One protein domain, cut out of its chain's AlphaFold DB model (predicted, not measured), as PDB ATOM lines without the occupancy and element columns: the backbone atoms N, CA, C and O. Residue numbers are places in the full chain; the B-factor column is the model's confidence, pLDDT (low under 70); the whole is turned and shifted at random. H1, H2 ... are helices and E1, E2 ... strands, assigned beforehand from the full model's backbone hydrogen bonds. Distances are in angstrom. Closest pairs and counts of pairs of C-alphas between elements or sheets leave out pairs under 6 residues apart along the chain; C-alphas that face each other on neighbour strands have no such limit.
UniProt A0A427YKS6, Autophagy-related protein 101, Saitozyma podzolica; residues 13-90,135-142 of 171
ATOM      1  N   PRO A  13      22.573 -26.498 -22.147       87.38
ATOM      2  CA  PRO A  13      21.699 -27.332 -21.313       87.38
ATOM      3  C   PRO A  13      20.513 -27.958 -22.066       87.38
ATOM      4  O   PRO A  13      20.143 -29.102 -21.822       87.38
ATOM      5  N   GLN A  14      19.955 -27.236 -23.043       88.94
ATOM      6  CA  GLN A  14      18.816 -27.673 -23.857       88.94
ATOM      7  C   GLN A  14      19.159 -28.842 -24.796       88.94
ATOM      8  O   GLN A  14      18.273 -29.577 -25.231       88.94
ATOM      9  N   GLN A  15      20.440 -29.019 -25.123       90.06
ATOM     10  CA  GLN A  15      20.919 -30.002 -26.094       90.06
ATOM     11  C   GLN A  15      21.624 -31.197 -25.445       90.06
ATOM     12  O   GLN A  15      21.869 -32.184 -26.137       90.06
ATOM     13  N   VAL A  16      21.888 -31.160 -24.131       90.06
ATOM     14  CA  VAL A  16      22.615 -32.212 -23.392       90.06
ATOM     15  C   VAL A  16      22.062 -33.605 -23.699       90.06
ATOM     16  O   VAL A  16      22.820 -34.490 -24.084       90.06
ATOM     17  N   LYS A  17      20.737 -33.787 -23.635       91.56
ATOM     18  CA  LYS A  17      20.102 -35.087 -23.911       91.56
ATOM     19  C   LYS A  17      20.380 -35.605 -25.321       91.56
ATOM     20  O   LYS A  17      20.689 -36.779 -25.499       91.56
ATOM     21  N   HIS A  18      20.262 -34.732 -26.320       90.56
ATOM     22  CA  HIS A  18      20.419 -35.096 -27.728       90.56
ATOM     23  C   HIS A  18      21.875 -35.445 -28.045       90.56
ATOM     24  O   HIS A  18      22.137 -36.472 -28.665       90.56
ATOM     25  N   VAL A  19      22.819 -34.633 -27.557       91.06
ATOM     26  CA  VAL A  19      24.254 -34.839 -27.788       91.06
ATOM     27  C   VAL A  19      24.759 -36.095 -27.082       91.06
ATOM     28  O   VAL A  19      25.473 -36.888 -27.694       91.06
ATOM     29  N   LEU A  20      24.360 -36.324 -25.827       92.06
ATOM     30  CA  LEU A  20      24.747 -37.537 -25.103       92.06
ATOM     31  C   LEU A  20      24.180 -38.794 -25.763       92.06
ATOM     32  O   LEU A  20      24.896 -39.784 -25.892       92.06
ATOM     33  N   ARG A  21      22.930 -38.748 -26.246       91.50
ATOM     34  CA  ARG A  21      22.315 -39.875 -26.959       91.50
ATOM     35  C   ARG A  21      23.076 -40.201 -28.240       91.50
ATOM     36  O   ARG A  21      23.431 -41.356 -28.447       91.50
ATOM     37  N   ALA A  22      23.387 -39.182 -29.042       89.81
ATOM     38  CA  ALA A  22      24.185 -39.322 -30.259       89.81
ATOM     39  C   ALA A  22      25.536 -39.990 -29.983       89.81
ATOM     40  O   ALA A  22      25.908 -40.966 -30.631       89.81
ATOM     41  N   LEU A  23      26.256 -39.465 -28.989       90.94
ATOM     42  CA  LEU A  23      27.596 -39.921 -28.654       90.94
ATOM     43  C   LEU A  23      27.589 -41.363 -28.147       90.94
ATOM     44  O   LEU A  23      28.404 -42.171 -28.587       90.94
ATOM     45  N   LEU A  24      26.666 -41.700 -27.244       91.12
ATOM     46  CA  LEU A  24      26.559 -43.053 -26.708       91.12
ATOM     47  C   LEU A  24      26.168 -44.052 -27.801       91.12
ATOM     48  O   LEU A  24      26.776 -45.116 -27.882       91.12
ATOM     49  N   TYR A  25      25.237 -43.705 -28.694       88.50
ATOM     50  CA  TYR A  25      24.891 -44.569 -29.825       88.50
ATOM     51  C   TYR A  25      26.048 -44.767 -30.797       88.50
ATOM     52  O   TYR A  25      26.268 -45.898 -31.220       88.50
ATOM     53  N   ALA A  26      26.832 -43.727 -31.091       88.38
ATOM     54  CA  ALA A  26      28.037 -43.867 -31.905       88.38
ATOM     55  C   ALA A  26      29.062 -44.805 -31.244       88.38
ATOM     56  O   ALA A  26      29.609 -45.703 -31.888       88.38
ATOM     57  N   ILE A  27      29.296 -44.638 -29.937       89.12
ATOM     58  CA  ILE A  27      30.201 -45.495 -29.159       89.12
ATOM     59  C   ILE A  27      29.733 -46.957 -29.199       89.12
ATOM     60  O   ILE A  27      30.542 -47.853 -29.454       89.12
ATOM     61  N   PHE A  28      28.439 -47.210 -28.986       87.38
ATOM     62  CA  PHE A  28      27.881 -48.561 -29.023       87.38
ATOM     63  C   PHE A  28      27.903 -49.167 -30.424       87.38
ATOM     64  O   PHE A  28      28.302 -50.320 -30.571       87.38
ATOM     65  N   PHE A  29      27.578 -48.387 -31.452       85.44
ATOM     66  CA  PHE A  29      27.642 -48.823 -32.843       85.44
ATOM     67  C   PHE A  29      29.043 -49.337 -33.209       85.44
ATOM     68  O   PHE A  29      29.188 -50.433 -33.749       85.44
ATOM     69  N   HIS A  30      30.093 -48.610 -32.822       85.19
ATOM     70  CA  HIS A  30      31.469 -49.034 -33.086       85.19
ATOM     71  C   HIS A  30      31.942 -50.217 -32.231       85.19
ATOM     72  O   HIS A  30      32.926 -50.865 -32.594       85.19
ATOM     73  N   ARG A  31      31.290 -50.501 -31.096       83.19
ATOM     74  CA  ARG A  31      31.769 -51.500 -30.132       83.19
ATOM     75  C   ARG A  31      31.020 -52.823 -30.162       83.19
ATOM     76  O   ARG A  31      31.664 -53.847 -29.944       83.19
ATOM     77  N   LEU A  32      29.710 -52.822 -30.405       74.94
ATOM     78  CA  LEU A  32      28.926 -54.057 -30.402       74.94
ATOM     79  C   LEU A  32      29.177 -54.926 -31.642       74.94
ATOM     80  O   LEU A  32      28.963 -56.128 -31.543       74.94
ATOM     81  N   MET A  33      29.690 -54.363 -32.750       64.38
ATOM     82  CA  MET A  33      30.004 -55.071 -34.013       64.38
ATOM     83  C   MET A  33      28.959 -56.128 -34.403       64.38
ATOM     84  O   MET A  33      29.297 -57.183 -34.943       64.38
ATOM     85  N   ASP A  34      27.694 -55.864 -34.088       65.81
ATOM     86  CA  ASP A  34      26.611 -56.756 -34.452       65.81
ATOM     87  C   ASP A  34      26.313 -56.557 -35.945       65.81
ATOM     88  O   ASP A  34      26.602 -55.495 -36.509       65.81
ATOM     89  N   ASN A  35      25.795 -57.585 -36.615       66.50
ATOM     90  CA  ASN A  35      25.502 -57.521 -38.047       66.50
ATOM     91  C   ASN A  35      24.216 -56.718 -38.278       66.50
ATOM     92  O   ASN A  35      23.162 -57.276 -38.580       66.50
ATOM     93  N   VAL A  36      24.308 -55.408 -38.069       71.31
ATOM     94  CA  VAL A  36      23.191 -54.472 -38.150       71.31
ATOM     95  C   VAL A  36      23.456 -53.491 -39.280       71.31
ATOM     96  O   VAL A  36      24.557 -52.953 -39.420       71.31
ATOM     97  N   GLU A  37      22.437 -53.274 -40.106       76.12
ATOM     98  CA  GLU A  37      22.483 -52.261 -41.152       76.12
ATOM     99  C   GLU A  37      22.569 -50.867 -40.501       76.12
ATOM    100  O   GLU A  37      21.750 -50.554 -39.634       76.12
ATOM    101  N   PRO A  38      23.576 -50.044 -40.849       77.38
ATOM    102  CA  PRO A  38      23.746 -48.739 -40.232       77.38
ATOM    103  C   PRO A  38      22.626 -47.793 -40.662       77.38
ATOM    104  O   PRO A  38      22.443 -47.531 -41.850       77.38
ATOM    105  N   GLU A  39      21.932 -47.216 -39.689       80.31
ATOM    106  CA  GLU A  39      21.068 -46.064 -39.910       80.31
ATOM    107  C   GLU A  39      21.890 -44.779 -39.731       80.31
ATOM    108  O   GLU A  39      22.873 -44.739 -38.986       80.31
ATOM    109  N   THR A  40      21.526 -43.715 -40.442       82.38
ATOM    110  CA  THR A  40      22.143 -42.395 -40.259       82.38
ATOM    111  C   THR A  40      21.145 -41.490 -39.566       82.38
ATOM    112  O   THR A  40      20.041 -41.298 -40.071       82.38
ATOM    113  N   TRP A  41      21.520 -40.953 -38.409       79.75
ATOM    114  CA  TRP A  41      20.710 -39.988 -37.676       79.75
ATOM    115  C   TRP A  41      21.320 -38.596 -37.769       79.75
ATOM    116  O   TRP A  41      22.530 -38.415 -37.612       79.75
ATOM    117  N   ASP A  42      20.451 -37.607 -37.955       81.06
ATOM    118  CA  ASP A  42      20.833 -36.202 -38.042       81.06
ATOM    119  C   ASP A  42      20.666 -35.562 -36.668       81.06
ATOM    120  O   ASP A  42      19.548 -35.353 -36.188       81.06
ATOM    121  N   ILE A  43      21.787 -35.276 -36.005       76.56
ATOM    122  CA  ILE A  43      21.788 -34.642 -34.687       76.56
ATOM    123  C   ILE A  43      22.626 -33.372 -34.759       76.56
ATOM    124  O   ILE A  43      23.823 -33.403 -35.049       76.56
ATOM    125  N   LEU A  44      21.976 -32.242 -34.464       77.25
ATOM    126  CA  LEU A  44      22.504 -30.899 -34.716       77.25
ATOM    127  C   LEU A  44      22.825 -30.715 -36.210       77.25
ATOM    128  O   LEU A  44      21.911 -30.696 -37.025       77.25
ATOM    129  N   GLU A  45      24.104 -30.594 -36.558       79.31
ATOM    130  CA  GLU A  45      24.602 -30.445 -37.933       79.31
ATOM    131  C   GLU A  45      25.519 -31.618 -38.323       79.31
ATOM    132  O   GLU A  45      26.338 -31.514 -39.234       79.31
ATOM    133  N   THR A  46      25.454 -32.729 -37.585       76.25
ATOM    134  CA  THR A  46      26.308 -33.900 -37.799       76.25
ATOM    135  C   THR A  46      25.466 -35.137 -38.071       76.25
ATOM    136  O   THR A  46      24.495 -35.422 -37.369       76.25
ATOM    137  N   HIS A  47      25.890 -35.889 -39.082       82.44
ATOM    138  CA  HIS A  47      25.361 -37.207 -39.400       82.44
ATOM    139  C   HIS A  47      26.082 -38.250 -38.546       82.44
ATOM    140  O   HIS A  47      27.303 -38.404 -38.644       82.44
ATOM    141  N   VAL A  48      25.339 -38.956 -37.699       83.31
ATOM    142  CA  VAL A  48      25.873 -40.005 -36.827       83.31
ATOM    143  C   VAL A  48      25.358 -41.351 -37.310       83.31
ATOM    144  O   VAL A  48      24.153 -41.559 -37.410       83.31
ATOM    145  N   ALA A  49      26.279 -42.269 -37.608       81.44
ATOM    146  CA  ALA A  49      25.923 -43.652 -37.889       81.44
ATOM    147  C   ALA A  49      25.547 -44.353 -36.579       81.44
ATOM    148  O   ALA A  49      26.330 -44.372 -35.625       81.44
ATOM    149  N   CYS A  50      24.354 -44.928 -36.532       79.19
ATOM    150  CA  CYS A  50      23.862 -45.653 -35.374       79.19
ATOM    151  C   CYS A  50      22.888 -46.751 -35.788       79.19
ATOM    152  O   CYS A  50      22.226 -46.668 -36.813       79.19
ATOM    153  N   ALA A  51      22.792 -47.788 -34.964       78.50
ATOM    154  CA  ALA A  51      21.774 -48.817 -35.121       78.50
ATOM    155  C   ALA A  51      21.429 -49.403 -33.740       78.50
ATOM    156  O   ALA A  51      21.877 -50.500 -33.394       78.50
ATOM    157  N   PRO A  52      20.743 -48.630 -32.877       75.69
ATOM    158  CA  PRO A  52      20.482 -49.057 -31.512       75.69
ATOM    159  C   PRO A  52      19.450 -50.191 -31.493       75.69
ATOM    160  O   PRO A  52      18.359 -50.081 -32.045       75.69
ATOM    161  N   THR A  53      19.766 -51.288 -30.807       83.56
ATOM    162  CA  THR A  53      18.757 -52.285 -30.435       83.56
ATOM    163  C   THR A  53      17.799 -51.680 -29.406       83.56
ATOM    164  O   THR A  53      18.215 -50.857 -28.591       83.56
ATOM    165  N   GLN A  54      16.547 -52.148 -29.357       85.12
ATOM    166  CA  GLN A  54      15.543 -51.672 -28.393       85.12
ATOM    167  C   GLN A  54      16.034 -51.690 -26.932       85.12
ATOM    168  O   GLN A  54      15.683 -50.805 -26.157       85.12
ATOM    169  N   ALA A  55      16.856 -52.675 -26.550       83.69
ATOM    170  CA  ALA A  55      17.462 -52.735 -25.220       83.69
ATOM    171  C   ALA A  55      18.401 -51.541 -24.963       83.69
ATOM    172  O   ALA A  55      18.197 -50.787 -24.015       83.69
ATOM    173  N   ILE A  56      19.359 -51.310 -25.868       85.31
ATOM    174  CA  ILE A  56      20.326 -50.205 -25.781       85.31
ATOM    175  C   ILE A  56      19.605 -48.859 -25.792       85.31
ATOM    176  O   ILE A  56      19.927 -47.985 -24.992       85.31
ATOM    177  N   GLU A  57      18.615 -48.687 -26.669       88.06
ATOM    178  CA  GLU A  57      17.841 -47.447 -26.755       88.06
ATOM    179  C   GLU A  57      17.176 -47.100 -25.417       88.06
ATOM    180  O   GLU A  57      17.208 -45.947 -24.968       88.06
ATOM    181  N   ARG A  58      16.597 -48.112 -24.766       90.06
ATOM    182  CA  ARG A  58      15.882 -47.957 -23.504       90.06
ATOM    183  C   ARG A  58      16.835 -47.644 -22.352       90.06
ATOM    184  O   ARG A  58      16.578 -46.699 -21.604       90.06
ATOM    185  N   ASP A  59      17.942 -48.376 -22.256       89.56
ATOM    186  CA  ASP A  59      18.929 -48.214 -21.183       89.56
ATOM    187  C   ASP A  59      19.658 -46.871 -21.291       89.56
ATOM    188  O   ASP A  59      19.753 -46.124 -20.314       89.56
ATOM    189  N   VAL A  60      20.098 -46.509 -22.501       90.81
ATOM    190  CA  VAL A  60      20.742 -45.217 -22.769       90.81
ATOM    191  C   VAL A  60      19.784 -44.068 -22.485       90.81
ATOM    192  O   VAL A  60      20.171 -43.101 -21.831       90.81
ATOM    193  N   SER A  61      18.528 -44.159 -22.930       92.06
ATOM    194  CA  SER A  61      17.555 -43.091 -22.686       92.06
ATOM    195  C   SER A  61      17.251 -42.914 -21.199       92.06
ATOM    196  O   SER A  61      17.247 -41.775 -20.738       92.06
ATOM    197  N   SER A  62      17.089 -44.006 -20.441       93.56
ATOM    198  CA  SER A  62      16.887 -43.935 -18.985       93.56
ATOM    199  C   SER A  62      18.064 -43.253 -18.291       93.56
ATOM    200  O   SER A  62      17.872 -42.316 -17.519       93.56
ATOM    201  N   LYS A  63      19.295 -43.662 -18.620       93.00
ATOM    202  CA  LYS A  63      20.511 -43.137 -17.985       93.00
ATOM    203  C   LYS A  63      20.775 -41.673 -18.322       93.00
ATOM    204  O   LYS A  63      21.188 -40.910 -17.454       93.00
ATOM    205  N   ILE A  64      20.485 -41.253 -19.552       94.00
ATOM    206  CA  ILE A  64      20.554 -39.839 -19.939       94.00
ATOM    207  C   ILE A  64      19.495 -39.022 -19.203       94.00
ATOM    208  O   ILE A  64      19.780 -37.903 -18.781       94.00
ATOM    209  N   ASP A  65      18.275 -39.539 -19.066       92.88
ATOM    210  CA  ASP A  65      17.209 -38.825 -18.369       92.88
ATOM    211  C   ASP A  65      17.528 -38.653 -16.880       92.88
ATOM    212  O   ASP A  65      17.368 -37.544 -16.366       92.88
ATOM    213  N   GLU A  66      18.051 -39.694 -16.229       92.25
ATOM    214  CA  GLU A  66      18.583 -39.651 -14.859       92.25
ATOM    215  C   GLU A  66      19.686 -38.591 -14.728       92.25
ATOM    216  O   GLU A  66      19.516 -37.624 -13.982       92.25
ATOM    217  N   PHE A  67      20.746 -38.696 -15.539       91.56
ATOM    218  CA  PHE A  67      21.863 -37.747 -15.534       91.56
ATOM    219  C   PHE A  67      21.402 -36.309 -15.777       91.56
ATOM    220  O   PHE A  67      21.817 -35.381 -15.090       91.56
ATOM    221  N   SER A  68      20.527 -36.100 -16.763       90.44
ATOM    222  CA  SER A  68      20.057 -34.762 -17.119       90.44
ATOM    223  C   SER A  68      19.245 -34.118 -16.004       90.44
ATOM    224  O   SER A  68      19.336 -32.910 -15.821       90.44
ATOM    225  N   ARG A  69      18.453 -34.909 -15.270       90.31
ATOM    226  CA  ARG A  69      17.665 -34.414 -14.148       90.31
ATOM    227  C   ARG A  69      18.600 -33.973 -13.037       90.31
ATOM    228  O   ARG A  69      18.525 -32.833 -12.611       90.31
ATOM    229  N   GLU A  70      19.536 -34.829 -12.648       88.38
ATOM    230  CA  GLU A  70      20.498 -34.515 -11.595       88.38
ATOM    231  C   GLU A  70      21.381 -33.312 -11.950       88.38
ATOM    232  O   GLU A  70      21.514 -32.383 -11.153       88.38
ATOM    233  N   TYR A  71      21.935 -33.286 -13.161       86.44
ATOM    234  CA  TYR A  71      22.807 -32.210 -13.624       86.44
ATOM    235  C   TYR A  71      22.088 -30.854 -13.659       86.44
ATOM    236  O   TYR A  71      22.645 -29.846 -13.219       86.44
ATOM    237  N   LEU A  72      20.844 -30.824 -14.156       85.00
ATOM    238  CA  LEU A  72      20.055 -29.595 -14.255       85.00
ATOM    239  C   LEU A  72      19.491 -29.152 -12.900       85.00
ATOM    240  O   LEU A  72      19.522 -27.958 -12.608       85.00
ATOM    241  N   ASP A  73      19.014 -30.085 -12.075       86.25
ATOM    242  CA  ASP A  73      18.392 -29.779 -10.781       86.25
ATOM    243  C   ASP A  73      19.434 -29.342  -9.741       86.25
ATOM    244  O   ASP A  73      19.164 -28.466  -8.919       86.25
ATOM    245  N   THR A  74      20.648 -29.901  -9.796       83.88
ATOM    246  CA  THR A  74      21.749 -29.540  -8.883       83.88
ATOM    247  C   THR A  74      22.413 -28.214  -9.275       83.88
ATOM    248  O   THR A  74      23.104 -27.603  -8.461       83.88
ATOM    249  N   GLY A  75      22.224 -27.750 -10.517       80.25
ATOM    250  CA  GLY A  75      22.919 -26.572 -11.047       80.25
ATOM    251  C   GLY A  75      24.439 -26.759 -11.109       80.25
ATOM    252  O   GLY A  75      25.187 -25.791 -10.980       80.25
ATOM    253  N   ALA A  76      24.897 -28.006 -11.255       82.25
ATOM    254  CA  ALA A  76      26.314 -28.334 -11.284       82.25
ATOM    255  C   ALA A  76      26.991 -27.702 -12.511       82.25
ATOM    256  O   ALA A  76      26.448 -27.713 -13.614       82.25
ATOM    257  N   GLU A  77      28.211 -27.182 -12.343       82.94
ATOM    258  CA  GLU A  77      28.968 -26.605 -13.465       82.94
ATOM    259  C   GLU A  77      29.455 -27.671 -14.458       82.94
ATOM    260  O   GLU A  77      29.731 -27.364 -15.620       82.94
ATOM    261  N   ARG A  78      29.619 -28.917 -13.993       86.88
ATOM    262  CA  ARG A  78      30.133 -30.055 -14.764       86.88
ATOM    263  C   ARG A  78      29.505 -31.360 -14.286       86.88
ATOM    264  O   ARG A  78      29.194 -31.500 -13.109       86.88
ATOM    265  N   GLY A  79      29.375 -32.308 -15.206       88.88
ATOM    266  CA  GLY A  79      28.991 -33.687 -14.929       88.88
ATOM    267  C   GLY A  79      29.853 -34.648 -15.743       88.88
ATOM    268  O   GLY A  79      30.431 -34.257 -16.762       88.88
ATOM    269  N   GLU A  80      29.945 -35.892 -15.288       91.12
ATOM    270  CA  GLU A  80      30.730 -36.943 -15.935       91.12
ATOM    271  C   GLU A  80      29.879 -38.202 -16.110       91.12
ATOM    272  O   GLU A  80      29.057 -38.531 -15.259       91.12
ATOM    273  N   ILE A  81      30.078 -38.901 -17.230       90.75
ATOM    274  CA  ILE A  81      29.454 -40.198 -17.517       90.75
ATOM    275  C   ILE A  81      30.565 -41.170 -17.889       90.75
ATOM    276  O   ILE A  81      31.406 -40.863 -18.739       90.75
ATOM    277  N   ALA A  82      30.543 -42.356 -17.285       90.75
ATOM    278  CA  ALA A  82      31.460 -43.435 -17.607       90.75
ATOM    279  C   ALA A  82      30.751 -44.522 -18.428       90.75
ATOM    280  O   ALA A  82      29.693 -45.030 -18.058       90.75
ATOM    281  N   VAL A  83      31.368 -44.914 -19.544       89.44
ATOM    282  CA  VAL A  83      30.951 -46.085 -20.324       89.44
ATOM    283  C   VAL A  83      31.961 -47.191 -20.081       89.44
ATOM    284  O   VAL A  83      33.145 -47.033 -20.388       89.44
ATOM    285  N   VAL A  84      31.498 -48.313 -19.536       87.62
ATOM    286  CA  VAL A  84      32.360 -49.446 -19.195       87.62
ATOM    287  C   VAL A  84      31.908 -50.674 -19.972       87.62
ATOM    288  O   VAL A  84      30.765 -51.111 -19.875       87.62
ATOM    289  N   PHE A  85      32.829 -51.252 -20.742       84.94
ATOM    290  CA  PHE A  85      32.595 -52.507 -21.451       84.94
ATOM    291  C   PHE A  85      33.116 -53.666 -20.616       84.94
ATOM    292  O   PHE A  85      34.327 -53.846 -20.480       84.94
ATOM    293  N   LEU A  86      32.197 -54.461 -20.080       83.00
ATOM    294  CA  LEU A  86      32.526 -55.636 -19.291       83.00
ATOM    295  C   LEU A  86      32.448 -56.881 -20.174       83.00
ATOM    296  O   LEU A  86      31.508 -57.075 -20.942       83.00
ATOM    297  N   GLN A  87      33.453 -57.747 -20.067       78.19
ATOM    298  CA  GLN A  87      33.387 -59.083 -20.647       78.19
ATOM    299  C   GLN A  87      32.964 -60.056 -19.559       78.19
ATOM    300  O   GLN A  87      33.647 -60.197 -18.540       78.19
ATOM    301  N   LYS A  88      31.866 -60.779 -19.791       79.69
ATOM    302  CA  LYS A  88      31.522 -61.913 -18.943       79.69
ATOM    303  C   LYS A  88      32.642 -62.935 -19.062       79.69
ATOM    304  O   LYS A  88      32.848 -63.522 -20.122       79.69
ATOM    305  N   LYS A  89      33.392 -63.132 -17.976       73.00
ATOM    306  CA  LYS A  89      34.449 -64.138 -17.949       73.00
ATOM    307  C   LYS A  89      33.779 -65.487 -18.227       73.00
ATOM    308  O   LYS A  89      32.907 -65.876 -17.441       73.00
ATOM    309  N   PRO A  90      34.118 -66.190 -19.323       63.34
ATOM    310  CA  PRO A  90      33.558 -67.507 -19.553       63.34
ATOM    311  C   PRO A  90      33.925 -68.339 -18.332       63.34
ATOM    312  O   PRO A  90      35.101 -68.420 -17.955       63.34
ATOM    313  N   CYS A 135      26.549 -54.277 -21.364       38.97
ATOM    314  CA  CYS A 135      27.033 -52.920 -21.462       38.97
ATOM    315  C   CYS A 135      26.256 -52.087 -20.454       38.97
ATOM    316  O   CYS A 135      25.100 -51.746 -20.684       38.97
ATOM    317  N   VAL A 136      26.891 -51.762 -19.332       47.88
ATOM    318  CA  VAL A 136      26.283 -50.908 -18.316       47.88
ATOM    319  C   VAL A 136      26.858 -49.504 -18.475       47.88
ATOM    320  O   VAL A 136      28.072 -49.305 -18.408       47.88
ATOM    321  N   VAL A 137      25.986 -48.518 -18.686       46.59
ATOM    322  CA  VAL A 137      26.337 -47.113 -18.440       46.59
ATOM    323  C   VAL A 137      26.383 -46.964 -16.925       46.59
ATOM    324  O   VAL A 137      25.346 -47.008 -16.259       46.59
ATOM    325  N   ALA A 138      27.597 -46.929 -16.388       41.41
ATOM    326  CA  ALA A 138      27.828 -46.976 -14.958       41.41
ATOM    327  C   ALA A 138      27.762 -45.569 -14.366       41.41
ATOM    328  O   ALA A 138      28.289 -44.607 -14.930       41.41
ATOM    329  N   ASP A 139      27.127 -45.486 -13.204       42.00
ATOM    330  CA  ASP A 139      27.230 -44.343 -12.312       42.00
ATOM    331  C   ASP A 139      28.696 -44.185 -11.850       42.00
ATOM    332  O   ASP A 139      29.358 -45.209 -11.618       42.00
ATOM    333  N   PRO A 140      29.248 -42.962 -11.728       44.62
ATOM    334  CA  PRO A 140      30.602 -42.758 -11.211       44.62
ATOM    335  C   PRO A 140      30.855 -43.414  -9.840       44.62
ATOM    336  O   PRO A 140      32.007 -43.744  -9.540       44.62
ATOM    337  N   ASP A 141      29.823 -43.683  -9.032       41.00
ATOM    338  CA  ASP A 141      29.978 -44.380  -7.749       41.00
ATOM    339  C   ASP A 141      30.256 -45.891  -7.862       41.00
ATOM    340  O   ASP A 141      30.815 -46.482  -6.936       41.00
ATOM    341  N   PHE A 142      29.994 -46.516  -9.016       35.56
ATOM    342  CA  PHE A 142      30.238 -47.951  -9.242       35.56
ATOM    343  C   PHE A 142      31.734 -48.328  -9.268       35.56
ATOM    344  O   PHE A 142      32.095 -49.490  -9.089       35.56
TER     345      PHE A 142
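Overview. This is residues 13 to 90 and 135 to 142 of the 171 residues of the protein "Autophagy-related protein 101" of Saitozyma podzolica (UniProt A0A427YKS6). Helices H1 and H2 lie side by side as the core; hairpin E1-E2 packs on H1, and the small sheet E3-E4 lies on the other side of the helix pair. Residues 73 to 78 stick out. The printed part has 86 residues, ordered H1 E1 E2 H2 E3 E4, mixed in class, both sheets antiparallel. It is only just compact, close to loose, with radius of gyration 13.9 A, and flat, spanning 41 by 39 by 18 A.

Along the chain. H1, residues 16 to 32, begins at C-alpha 16 (22.615, -32.212, -23.392) and measures 23.8 A. E1 is residues 39 to 43, E2 46 to 50. H2, residues 54 to 74, measures 30.1 A. E3 is residues 82 to 85; E4, 135 to 138, ends at C-alpha 138 (27.828, -46.976, -14.958).

Arrangement. H1 touches H2 residues 60 to 68 alone, opposite ways at 36 degrees, only just a steep tilt; the closest C-alphas, Lys 17 and Ile 64, are 6.2 A apart. In both helices every O i to N i+4 pair is within hydrogen-bond range. In the hairpin, N 41 and O 48 are within hydrogen-bond range, 2.9 A. The closest C-alphas of H1 and E2 are Phe 29 and Cys 50, 5.5 A. E3 and E4 have N 138 and O 82 within hydrogen-bond range, 3.3 A.

Size, cuts and confidence. The farthest C-alphas, Gly 75 and Pro 90, are 43.1 A apart. Residues 91 to 134 are not printed, a C-alpha gap of 16.1 A. Of the links printed whole, none is long. pLDDT is under 70 at residues 33 to 35, 90 and 135 to 142.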